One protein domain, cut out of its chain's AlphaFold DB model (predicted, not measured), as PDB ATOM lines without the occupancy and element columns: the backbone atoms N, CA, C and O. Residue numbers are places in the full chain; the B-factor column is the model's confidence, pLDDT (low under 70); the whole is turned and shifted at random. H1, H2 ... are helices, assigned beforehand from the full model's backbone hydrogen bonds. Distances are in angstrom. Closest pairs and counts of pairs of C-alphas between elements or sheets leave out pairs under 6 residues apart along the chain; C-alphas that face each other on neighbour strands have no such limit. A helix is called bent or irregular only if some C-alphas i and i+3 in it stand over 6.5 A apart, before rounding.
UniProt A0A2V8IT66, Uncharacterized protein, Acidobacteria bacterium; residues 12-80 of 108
ATOM      1  N   ASP A  12     192.331 163.803 257.053       84.62
ATOM      2  CA  ASP A  12     191.619 164.922 257.671       84.62
ATOM      3  C   ASP A  12     192.581 166.025 258.122       84.62
ATOM      4  O   ASP A  12     192.310 167.206 257.905       84.62
ATOM      5  N   GLU A  13     193.740 165.663 258.684       87.62
ATOM      6  CA  GLU A  13     194.772 166.641 259.039       87.62
ATOM      7  C   GLU A  13     195.318 167.359 257.790       87.62
ATOM      8  O   GLU A  13     195.496 168.579 257.810       87.62
ATOM      9  N   LEU A  14     195.527 166.636 256.682       88.31
ATOM     10  CA  LEU A  14     195.946 167.204 255.393       88.31
ATOM     11  C   LEU A  14     194.918 168.203 254.840       88.31
ATOM     12  O   LEU A  14     195.290 169.314 254.459       88.31
ATOM     13  N   LYS A  15     193.623 167.858 254.860       87.81
ATOM     14  CA  LYS A  15     192.540 168.769 254.444       87.81
ATOM     15  C   LYS A  15     192.479 170.023 255.316       87.81
ATOM     16  O   LYS A  15     192.315 171.126 254.799       87.81
ATOM     17  N   GLN A  16     192.655 169.878 256.630       90.88
ATOM     18  CA  GLN A  16     192.684 171.022 257.546       90.88
ATOM     19  C   GLN A  16     193.878 171.942 257.291       90.88
ATOM     20  O   GLN A  16     193.724 173.163 257.342       90.88
ATOM     21  N   ILE A  17     195.061 171.391 257.003       90.56
ATOM     22  CA  ILE A  17     196.219 172.202 256.607       90.56
ATOM     23  C   ILE A  17     195.905 172.962 255.326       90.56
ATOM     24  O   ILE A  17     196.136 174.170 255.275       90.56
ATOM     25  N   LEU A  18     195.347 172.281 254.325       91.00
ATOM     26  CA  LEU A  18     195.060 172.896 253.037       91.00
ATOM     27  C   LEU A  18     194.069 174.060 253.162       91.00
ATOM     28  O   LEU A  18     194.281 175.125 252.589       91.00
ATOM     29  N   GLN A  19     193.037 173.893 253.990       90.56
ATOM     30  CA  GLN A  19     192.093 174.959 254.326       90.56
ATOM     31  C   GLN A  19     192.773 176.157 255.000       90.56
ATOM     32  O   GLN A  19     192.500 177.300 254.642       90.56
ATOM     33  N   ARG A  20     193.700 175.919 255.938       91.94
ATOM     34  CA  ARG A  20     194.431 176.998 256.630       91.94
ATOM     35  C   ARG A  20     195.305 177.815 255.685       91.94
ATOM     36  O   ARG A  20     195.462 179.013 255.901       91.94
ATOM     37  N   VAL A  21     195.880 177.180 254.665       92.44
ATOM     38  CA  VAL A  21     196.772 177.857 253.712       92.44
ATOM     39  C   VAL A  21     196.054 178.365 252.464       92.44
ATOM     40  O   VAL A  21     196.693 179.029 251.658       92.44
ATOM     41  N   ARG A  22     194.742 178.126 252.314       89.75
ATOM     42  CA  ARG A  22     193.961 178.480 251.115       89.75
ATOM     43  C   ARG A  22     194.206 179.908 250.629       89.75
ATOM     44  O   ARG A  22     194.494 180.111 249.457       89.75
ATOM     45  N   MET A  23     194.137 180.884 251.534       85.69
ATOM     46  CA  MET A  23     194.328 182.299 251.190       85.69
ATOM     47  C   MET A  23     195.748 182.612 250.701       85.69
ATOM     48  O   MET A  23     195.920 183.500 249.875       85.69
ATOM     49  N   ALA A  24     196.757 181.899 251.206       92.06
ATOM     50  CA  ALA A  24     198.155 182.081 250.815       92.06
ATOM     51  C   ALA A  24     198.519 181.302 249.542       92.06
ATOM     52  O   ALA A  24     199.436 181.696 248.831       92.06
ATOM     53  N   LEU A  25     197.816 180.198 249.279       88.75
ATOM     54  CA  LEU A  25     198.029 179.339 248.118       88.75
ATOM     55  C   LEU A  25     197.342 179.900 246.864       88.75
ATOM     56  O   LEU A  25     197.797 179.658 245.760       88.75
ATOM     57  N   GLY A  26     196.270 180.678 247.032       91.81
ATOM     58  CA  GLY A  26     195.441 181.126 245.915       91.81
ATOM     59  C   GLY A  26     194.454 180.044 245.468       91.81
ATOM     60  O   GLY A  26     194.595 178.864 245.781       91.81
ATOM     61  N   GLU A  27     193.395 180.453 244.771       90.25
ATOM     62  CA  GLU A  27     192.241 179.580 244.512       90.25
ATOM     63  C   GLU A  27     192.543 178.455 243.507       90.25
ATOM     64  O   GLU A  27     192.015 177.352 243.641       90.25
ATOM     65  N   GLU A  28     193.392 178.710 242.511       91.88
ATOM     66  CA  GLU A  28     193.743 177.727 241.479       91.88
ATOM     67  C   GLU A  28     194.644 176.620 242.040       91.88
ATOM     68  O   GLU A  28     194.284 175.441 241.982       91.88
ATOM     69  N   ASP A  29     195.733 176.994 242.711       91.06
ATOM     70  CA  ASP A  29     196.629 176.042 243.370       91.06
ATOM     71  C   ASP A  29     195.924 175.285 244.505       91.06
ATOM     72  O   ASP A  29     196.141 174.085 244.691       91.06
ATOM     73  N   TYR A  30     195.016 175.947 245.235       93.12
ATOM     74  CA  TYR A  30     194.156 175.285 246.218       93.12
ATOM     75  C   TYR A  30     193.289 174.198 245.580       93.12
ATOM     76  O   TYR A  30     193.224 173.092 246.117       93.12
ATOM     77  N   LYS A  31     192.651 174.467 244.435       91.81
ATOM     78  CA  LYS A  31     191.834 173.467 243.728       91.81
ATOM     79  C   LYS A  31     192.666 172.271 243.284       91.81
ATOM     80  O   LYS A  31     192.246 171.137 243.515       91.81
ATOM     81  N   VAL A  32     193.844 172.513 242.704       92.94
ATOM     82  CA  VAL A  32     194.762 171.445 242.278       92.94
ATOM     83  C   VAL A  32     195.166 170.587 243.475       92.94
ATOM     84  O   VAL A  32     195.022 169.367 243.451       92.94
ATOM     85  N   MET A  33     195.608 171.216 244.561       90.88
ATOM     86  CA  MET A  33     196.058 170.496 245.749       90.88
ATOM     87  C   MET A  33     194.907 169.759 246.450       90.88
ATOM     88  O   MET A  33     195.090 168.644 246.942       90.88
ATOM     89  N   ASN A  34     193.702 170.333 246.456       89.50
ATOM     90  CA  ASN A  34     192.512 169.687 247.005       89.50
ATOM     91  C   ASN A  34     192.142 168.438 246.197       89.50
ATOM     92  O   ASN A  34     191.902 167.386 246.786       89.50
ATOM     93  N   ALA A  35     192.186 168.516 244.863       89.88
ATOM     94  CA  ALA A  35     191.948 167.370 243.988       89.88
ATOM     95  C   ALA A  35     192.968 166.240 244.224       89.88
ATOM     96  O   ALA A  35     192.603 165.062 244.246       89.88
ATOM     97  N   VAL A  36     194.238 166.577 244.474       90.69
ATOM     98  CA  VAL A  36     195.274 165.591 244.831       90.69
ATOM     99  C   VAL A  36     194.950 164.905 246.161       90.69
ATOM    100  O   VAL A  36     194.996 163.676 246.246       90.69
ATOM    101  N   VAL A  37     194.586 165.669 247.196       89.38
ATOM    102  CA  VAL A  37     194.220 165.116 248.513       89.38
ATOM    103  C   VAL A  37     192.973 164.230 248.420       89.38
ATOM    104  O   VAL A  37     192.930 163.156 249.021       89.38
ATOM    105  N   GLU A  38     191.970 164.633 247.642       86.62
ATOM    106  CA  GLU A  38     190.772 163.828 247.390       86.62
ATOM    107  C   GLU A  38     191.094 162.534 246.640       86.62
ATOM    108  O   GLU A  38     190.633 161.465 247.041       86.62
ATOM    109  N   THR A  39     191.957 162.600 245.625       88.62
ATOM    110  CA  THR A  39     192.416 161.419 244.881       88.62
ATOM    111  C   THR A  39     193.152 160.443 245.796       88.62
ATOM    112  O   THR A  39     192.870 159.247 245.781       88.62
ATOM    113  N   LEU A  40     194.050 160.934 246.652       84.81
ATOM    114  CA  LEU A  40     194.738 160.103 247.641       84.81
ATOM    115  C   LEU A  40     193.759 159.481 248.639       84.81
ATOM    116  O   LEU A  40     193.875 158.297 248.957       84.81
ATOM    117  N   SER A  41     192.775 160.246 249.108       83.75
ATOM    118  CA  SER A  41     191.719 159.736 249.986       83.75
ATOM    119  C   SER A  41     190.920 158.623 249.308       83.75
ATOM    120  O   SER A  41     190.634 157.608 249.941       83.75
ATOM    121  N   TYR A  42     190.591 158.787 248.027       82.31
ATOM    122  CA  TYR A  42     189.880 157.788 247.238       82.31
ATOM    123  C   TYR A  42     190.721 156.528 247.019       82.31
ATOM    124  O   TYR A  42     190.257 155.430 247.310       82.31
ATOM    125  N   LEU A  43     191.988 156.662 246.621       81.50
ATOM    126  CA  LEU A  43     192.909 155.529 246.485       81.50
ATOM    127  C   LEU A  43     193.108 154.792 247.813       81.50
ATOM    128  O   LEU A  43     193.172 153.569 247.832       81.50
ATOM    129  N   THR A  44     193.155 155.515 248.935       75.94
ATOM    130  CA  THR A  44     193.243 154.916 250.278       75.94
ATOM    131  C   THR A  44     191.942 154.221 250.680       75.94
ATOM    132  O   THR A  44     191.963 153.204 251.369       75.94
ATOM    133  N   HIS A  45     190.794 154.755 250.262       77.25
ATOM    134  CA  HIS A  45     189.503 154.106 250.460       77.25
ATOM    135  C   HIS A  45     189.422 152.805 249.655       77.25
ATOM    136  O   HIS A  45     189.133 151.762 250.233       77.25
ATOM    137  N   LEU A  46     189.805 152.846 248.374       72.00
ATOM    138  CA  LEU A  46     189.960 151.665 247.525       72.00
ATOM    139  C   LEU A  46     190.997 150.683 248.092       72.00
ATOM    140  O   LEU A  46     190.857 149.481 247.926       72.00
ATOM    141  N   ALA A  47     192.028 151.170 248.795       65.00
ATOM    142  CA  ALA A  47     193.081 150.354 249.417       65.00
ATOM    143  C   ALA A  47     192.629 149.476 250.561       65.00
ATOM    144  O   ALA A  47     193.317 148.509 250.895       65.00
ATOM    145  N   LYS A  48     191.482 149.799 251.152       62.50
ATOM    146  CA  LYS A  48     190.855 148.924 252.132       62.50
ATOM    147  C   LYS A  48     190.310 147.649 251.479       62.50
ATOM    148  O   LYS A  48     190.229 146.637 252.172       62.50
ATOM    149  N   ASP A  49     190.082 147.649 250.162       56.56
ATOM    150  CA  ASP A  49     190.005 146.434 249.355       56.56
ATOM    151  C   ASP A  49     191.425 145.998 248.955       56.56
ATOM    152  O   ASP A  49     192.243 146.797 248.500       56.56
ATOM    153  N   LYS A  50     191.742 144.712 249.153       53.19
ATOM    154  CA  LYS A  50     193.096 144.103 249.152       53.19
ATOM    155  C   LYS A  50     194.093 144.564 248.069       53.19
ATOM    156  O   LYS A  50     195.292 144.386 248.265       53.19
ATOM    157  N   GLN A  51     193.646 145.114 246.942       55.91
ATOM    158  CA  GLN A  51     194.517 145.575 245.860       55.91
ATOM    159  C   GLN A  51     195.168 146.938 246.106       55.91
ATOM    160  O   GLN A  51     196.312 147.129 245.703       55.91
ATOM    161  N   ALA A  52     194.523 147.888 246.782       51.06
ATOM    162  CA  ALA A  52     195.116 149.223 246.894       51.06
ATOM    163  C   ALA A  52     196.015 149.405 248.141       51.06
ATOM    164  O   ALA A  52     196.769 150.376 248.214       51.06
ATOM    165  N   ALA A  53     196.093 148.408 249.034       53.31
ATOM    166  CA  ALA A  53     197.225 148.261 249.958       53.31
ATOM    167  C   ALA A  53     198.562 148.120 249.200       53.31
ATOM    168  O   ALA A  53     199.581 148.651 249.639       53.31
ATOM    169  N   GLU A  54     198.551 147.481 248.024       54.50
ATOM    170  CA  GLU A  54     199.717 147.388 247.137       54.50
ATOM    171  C   GLU A  54     200.045 148.753 246.511       54.50
ATOM    172  O   GLU A  54     201.211 149.123 246.448       54.50
ATOM    173  N   ILE A  55     199.038 149.559 246.152       59.81
ATOM    174  CA  ILE A  55     199.227 150.941 245.667       59.81
ATOM    175  C   ILE A  55     199.820 151.833 246.767       59.81
ATOM    176  O   ILE A  55     200.773 152.569 246.515       59.81
ATOM    177  N   TYR A  56     199.325 151.726 248.003       55.34
ATOM    178  CA  TYR A  56     199.891 152.435 249.158       55.34
ATOM    179  C   TYR A  56     201.329 151.985 249.444       55.34
ATOM    180  O   TYR A  56     202.192 152.798 249.774       55.34
ATOM    181  N   ARG A  57     201.617 150.692 249.249       57.75
ATOM    182  CA  ARG A  57     202.972 150.145 249.321       57.75
ATOM    183  C   ARG A  57     203.845 150.702 248.204       57.75
ATOM    184  O   ARG A  57     204.962 151.099 248.490       57.75
ATOM    185  N   ILE A  58     203.375 150.792 246.965       61.38
ATOM    186  CA  ILE A  58     204.125 151.350 245.829       61.38
ATOM    187  C   ILE A  58     204.417 152.843 246.053       61.38
ATOM    188  O   ILE A  58     205.575 153.248 245.969       61.38
ATOM    189  N   LEU A  59     203.418 153.636 246.453       61.94
ATOM    190  CA  LEU A  59     203.568 155.067 246.752       61.94
ATOM    191  C   LEU A  59     204.456 155.326 247.984       61.94
ATOM    192  O   LEU A  59     205.284 156.237 247.976       61.94
ATOM    193  N   GLY A  60     204.334 154.504 249.031       58.56
ATOM    194  CA  GLY A  60     205.148 154.591 250.248       58.56
ATOM    195  C   GLY A  60     206.554 153.984 250.122       58.56
ATOM    196  O   GLY A  60     207.454 154.339 250.883       58.56
ATOM    197  N   SER A  61     206.781 153.087 249.154       53.53
ATOM    198  CA  SER A  61     208.041 152.349 248.963       53.53
ATOM    199  C   SER A  61     208.994 152.975 247.952       53.53
ATOM    200  O   SER A  61     209.971 152.326 247.579       53.53
ATOM    201  N   SER A  62     208.826 154.251 247.598       50.31
ATOM    202  CA  SER A  62     209.852 155.027 246.875       50.31
ATOM    203  C   SER A  62     211.235 155.016 247.565       50.31
ATOM    204  O   SER A  62     212.235 155.420 246.978       50.31
ATOM    205  N   LYS A  63     211.331 154.486 248.795       52.84
ATOM    206  CA  LYS A  63     212.581 154.243 249.534       52.84
ATOM    207  C   LYS A  63     213.086 152.789 249.517       52.84
ATOM    208  O   LYS A  63     214.231 152.554 249.909       52.84
ATOM    209  N   SER A  64     212.301 151.808 249.062       59.38
ATOM    210  CA  SER A  64     212.714 150.397 249.058       59.38
ATOM    211  C   SER A  64     213.604 150.066 247.856       59.38
ATOM    212  O   SER A  64     213.416 150.562 246.744       59.38
ATOM    213  N   GLU A  65     214.604 149.221 248.083       52.94
ATOM    214  CA  GLU A  65     215.574 148.786 247.072       52.94
ATOM    215  C   GLU A  65     214.911 148.025 245.911       52.94
ATOM    216  O   GLU A  65     215.322 148.145 244.757       52.94
ATOM    217  N   LYS A  66     213.808 147.319 246.195       55.53
ATOM    218  CA  LYS A  66     213.044 146.554 245.202       55.53
ATOM    219  C   LYS A  66     212.289 147.469 244.230       55.53
ATOM    220  O   LYS A  66     212.285 147.204 243.033       55.53
ATOM    221  N   THR A  67     211.742 148.583 244.721       56.97
ATOM    222  CA  THR A  67     211.056 149.604 243.905       56.97
ATOM    223  C   THR A  67     212.054 150.402 243.063       56.97
ATOM    224  O   THR A  67     211.818 150.625 241.879       56.97
ATOM    225  N   ARG A  68     213.226 150.737 243.623       58.34
ATOM    226  CA  ARG A  68     214.334 151.358 242.869       58.34
ATOM    227  C   ARG A  68     214.822 150.484 241.713       58.34
ATOM    228  O   ARG A  68     215.155 151.005 240.654       58.34
ATOM    229  N   LYS A  69     214.844 149.161 241.899       59.50
ATOM    230  CA  LYS A  69     215.245 148.218 240.849       59.50
ATOM    231  C   LYS A  69     214.240 148.170 239.695       59.50
ATOM    232  O   LYS A  69     214.665 148.134 238.550       59.50
ATOM    233  N   ILE A  70     212.940 148.213 239.990       64.38
ATOM    234  CA  ILE A  70     211.884 148.222 238.964       64.38
ATOM    235  C   ILE A  70     211.862 149.557 238.206       64.38
ATOM    236  O   ILE A  70     211.805 149.545 236.983       64.38
ATOM    237  N   LEU A  71     212.004 150.696 238.895       61.47
ATOM    238  CA  LEU A  71     212.097 152.011 238.241       61.47
ATOM    239  C   LEU A  71     213.294 152.104 237.284       61.47
ATOM    240  O   LEU A  71     213.148 152.598 236.174       61.47
ATOM    241  N   ARG A  72     214.449 151.549 237.673       61.53
ATOM    242  CA  ARG A  72     215.636 151.498 236.808       61.53
ATOM    243  C   ARG A  72     215.431 150.600 235.579       61.53
ATOM    244  O   ARG A  72     215.973 150.898 234.527       61.53
ATOM    245  N   ILE A  73     214.667 149.510 235.694       65.06
ATOM    246  CA  ILE A  73     214.327 148.651 234.543       65.06
ATOM    247  C   ILE A  73     213.422 149.407 233.561       65.06
ATOM    248  O   ILE A  73     213.676 149.364 232.364       65.06
ATOM    249  N   LEU A  74     212.440 150.159 234.066       57.59
ATOM    250  CA  LEU A  74     211.536 150.959 233.233       57.59
ATOM    251  C   LEU A  74     212.248 152.144 232.551       57.59
ATOM    252  O   LEU A  74     211.938 152.465 231.408       57.59
ATOM    253  N   GLU A  75     213.242 152.759 233.201       54.69
ATOM    254  CA  GLU A  75     214.121 153.753 232.557       54.69
ATOM    255  C   GLU A  75     214.966 153.137 231.430       54.69
ATOM    256  O   GLU A  75     215.156 153.769 230.393       54.69
ATOM    257  N   ILE A  76     215.437 151.896 231.595       53.25
ATOM    258  CA  ILE A  76     216.203 151.185 230.560       53.25
ATOM    259  C   ILE A  76     215.300 150.793 229.381       53.25
ATOM    260  O   ILE A  76     215.706 150.990 228.240       53.25
ATOM    261  N   GLU A  77     214.071 150.324 229.624       50.09
ATOM    262  CA  GLU A  77     213.105 150.039 228.546       50.09
ATOM    263  C   GLU A  77     212.725 151.304 227.762       50.09
ATOM    264  O   GLU A  77     212.612 151.257 226.540       50.09
ATOM    265  N   SER A  78     212.634 152.463 228.429       45.25
ATOM    266  CA  SER A  78     212.409 153.746 227.745       45.25
ATOM    267  C   SER A  78     213.601 154.225 226.901       45.25
ATOM    268  O   SER A  78     213.425 155.073 226.030       45.25
ATOM    269  N   ALA A  79     214.802 153.678 227.127       47.75
ATOM    270  CA  ALA A  79     215.994 153.960 226.329       47.75
ATOM    271  C   ALA A  79     216.193 152.966 225.169       47.75
ATOM    272  O   ALA A  79     216.921 153.276 224.230       47.75
ATOM    273  N   THR A  80     215.551 151.794 225.200       44.34
ATOM    274  CA  THR A  80     215.676 150.779 224.138       44.34
ATOM    275  C   THR A  80     214.659 150.918 223.003       44.34
ATOM    276  O   THR A  80     214.789 150.214 222.011       44.34
TER     277      THR A  80
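AT A GLANCE: This is residues 12 to 80 of the 108 residues of an uncharacterized protein of Acidobacteria bacterium (UniProt A0A2V8IT66). Four helices make an open zigzag: a helical hairpin of H1 and H2 at one end, H3 turning back from the end of H2 as a V, and H4 reaching away at the other end. H4 touches no other helix, and its residues 72 to 80 stick out free. The 69 printed residues hold four named helices, in the order H1, H2, H3, H4, and no named strand; the class is all helix. The whole is only just loose, close to extended, with a radius of gyration of the C-alphas of 16.3 A and spans of 45 by 31 by 18 A.

HOW THE PARTS SIT: H1, residues 12 to 25, touches residues 30 to 37 of H2, residues 27 to 47. They form a helical hairpin with a shallow tilt of 13 degrees, opposite ways; their closest C-alphas, those of Arg 22 and Tyr 30, are 5.9 A apart. H3, residues 52 to 60, touches residues 43 to 47 of H2 at a steep tilt of 51 degrees, opposite ways; the closest C-alphas, those of Ala 47 and Ala 53, are 4.7 A apart. H4, residues 65 to 80, is about perpendicular to H3, at 84 degrees. These two are close but not clearly touching, with the closest C-alphas, those of Ile 58 and Thr 67, 7.4 A apart. H1 is apart from H3 and H4, and H2 is apart from H4. Every O i to N i+4 pair is within hydrogen-bond range in H2, H3 and H4, and 8 of 10 are in H1.

IN THESE COORDINATES: H1 begins at C-alpha 12, (191.619, 164.922, 257.671), and is 18.4 A long; it is irregular, with C-alphas 20 and 23 7.6 A apart. H2 is 29.6 A long, H3 11.9 A and H4 23.0 A, ending at C-alpha 80, (215.676, 150.779, 224.138).

THE WHOLE: The C-alphas farthest apart, those of Arg 20 and Thr 80, are 46.8 A apart. The printed part has no cut, and its three links are tight. The mean pLDDT of the printed part is 72.3; residues 47 to 80 are under 70.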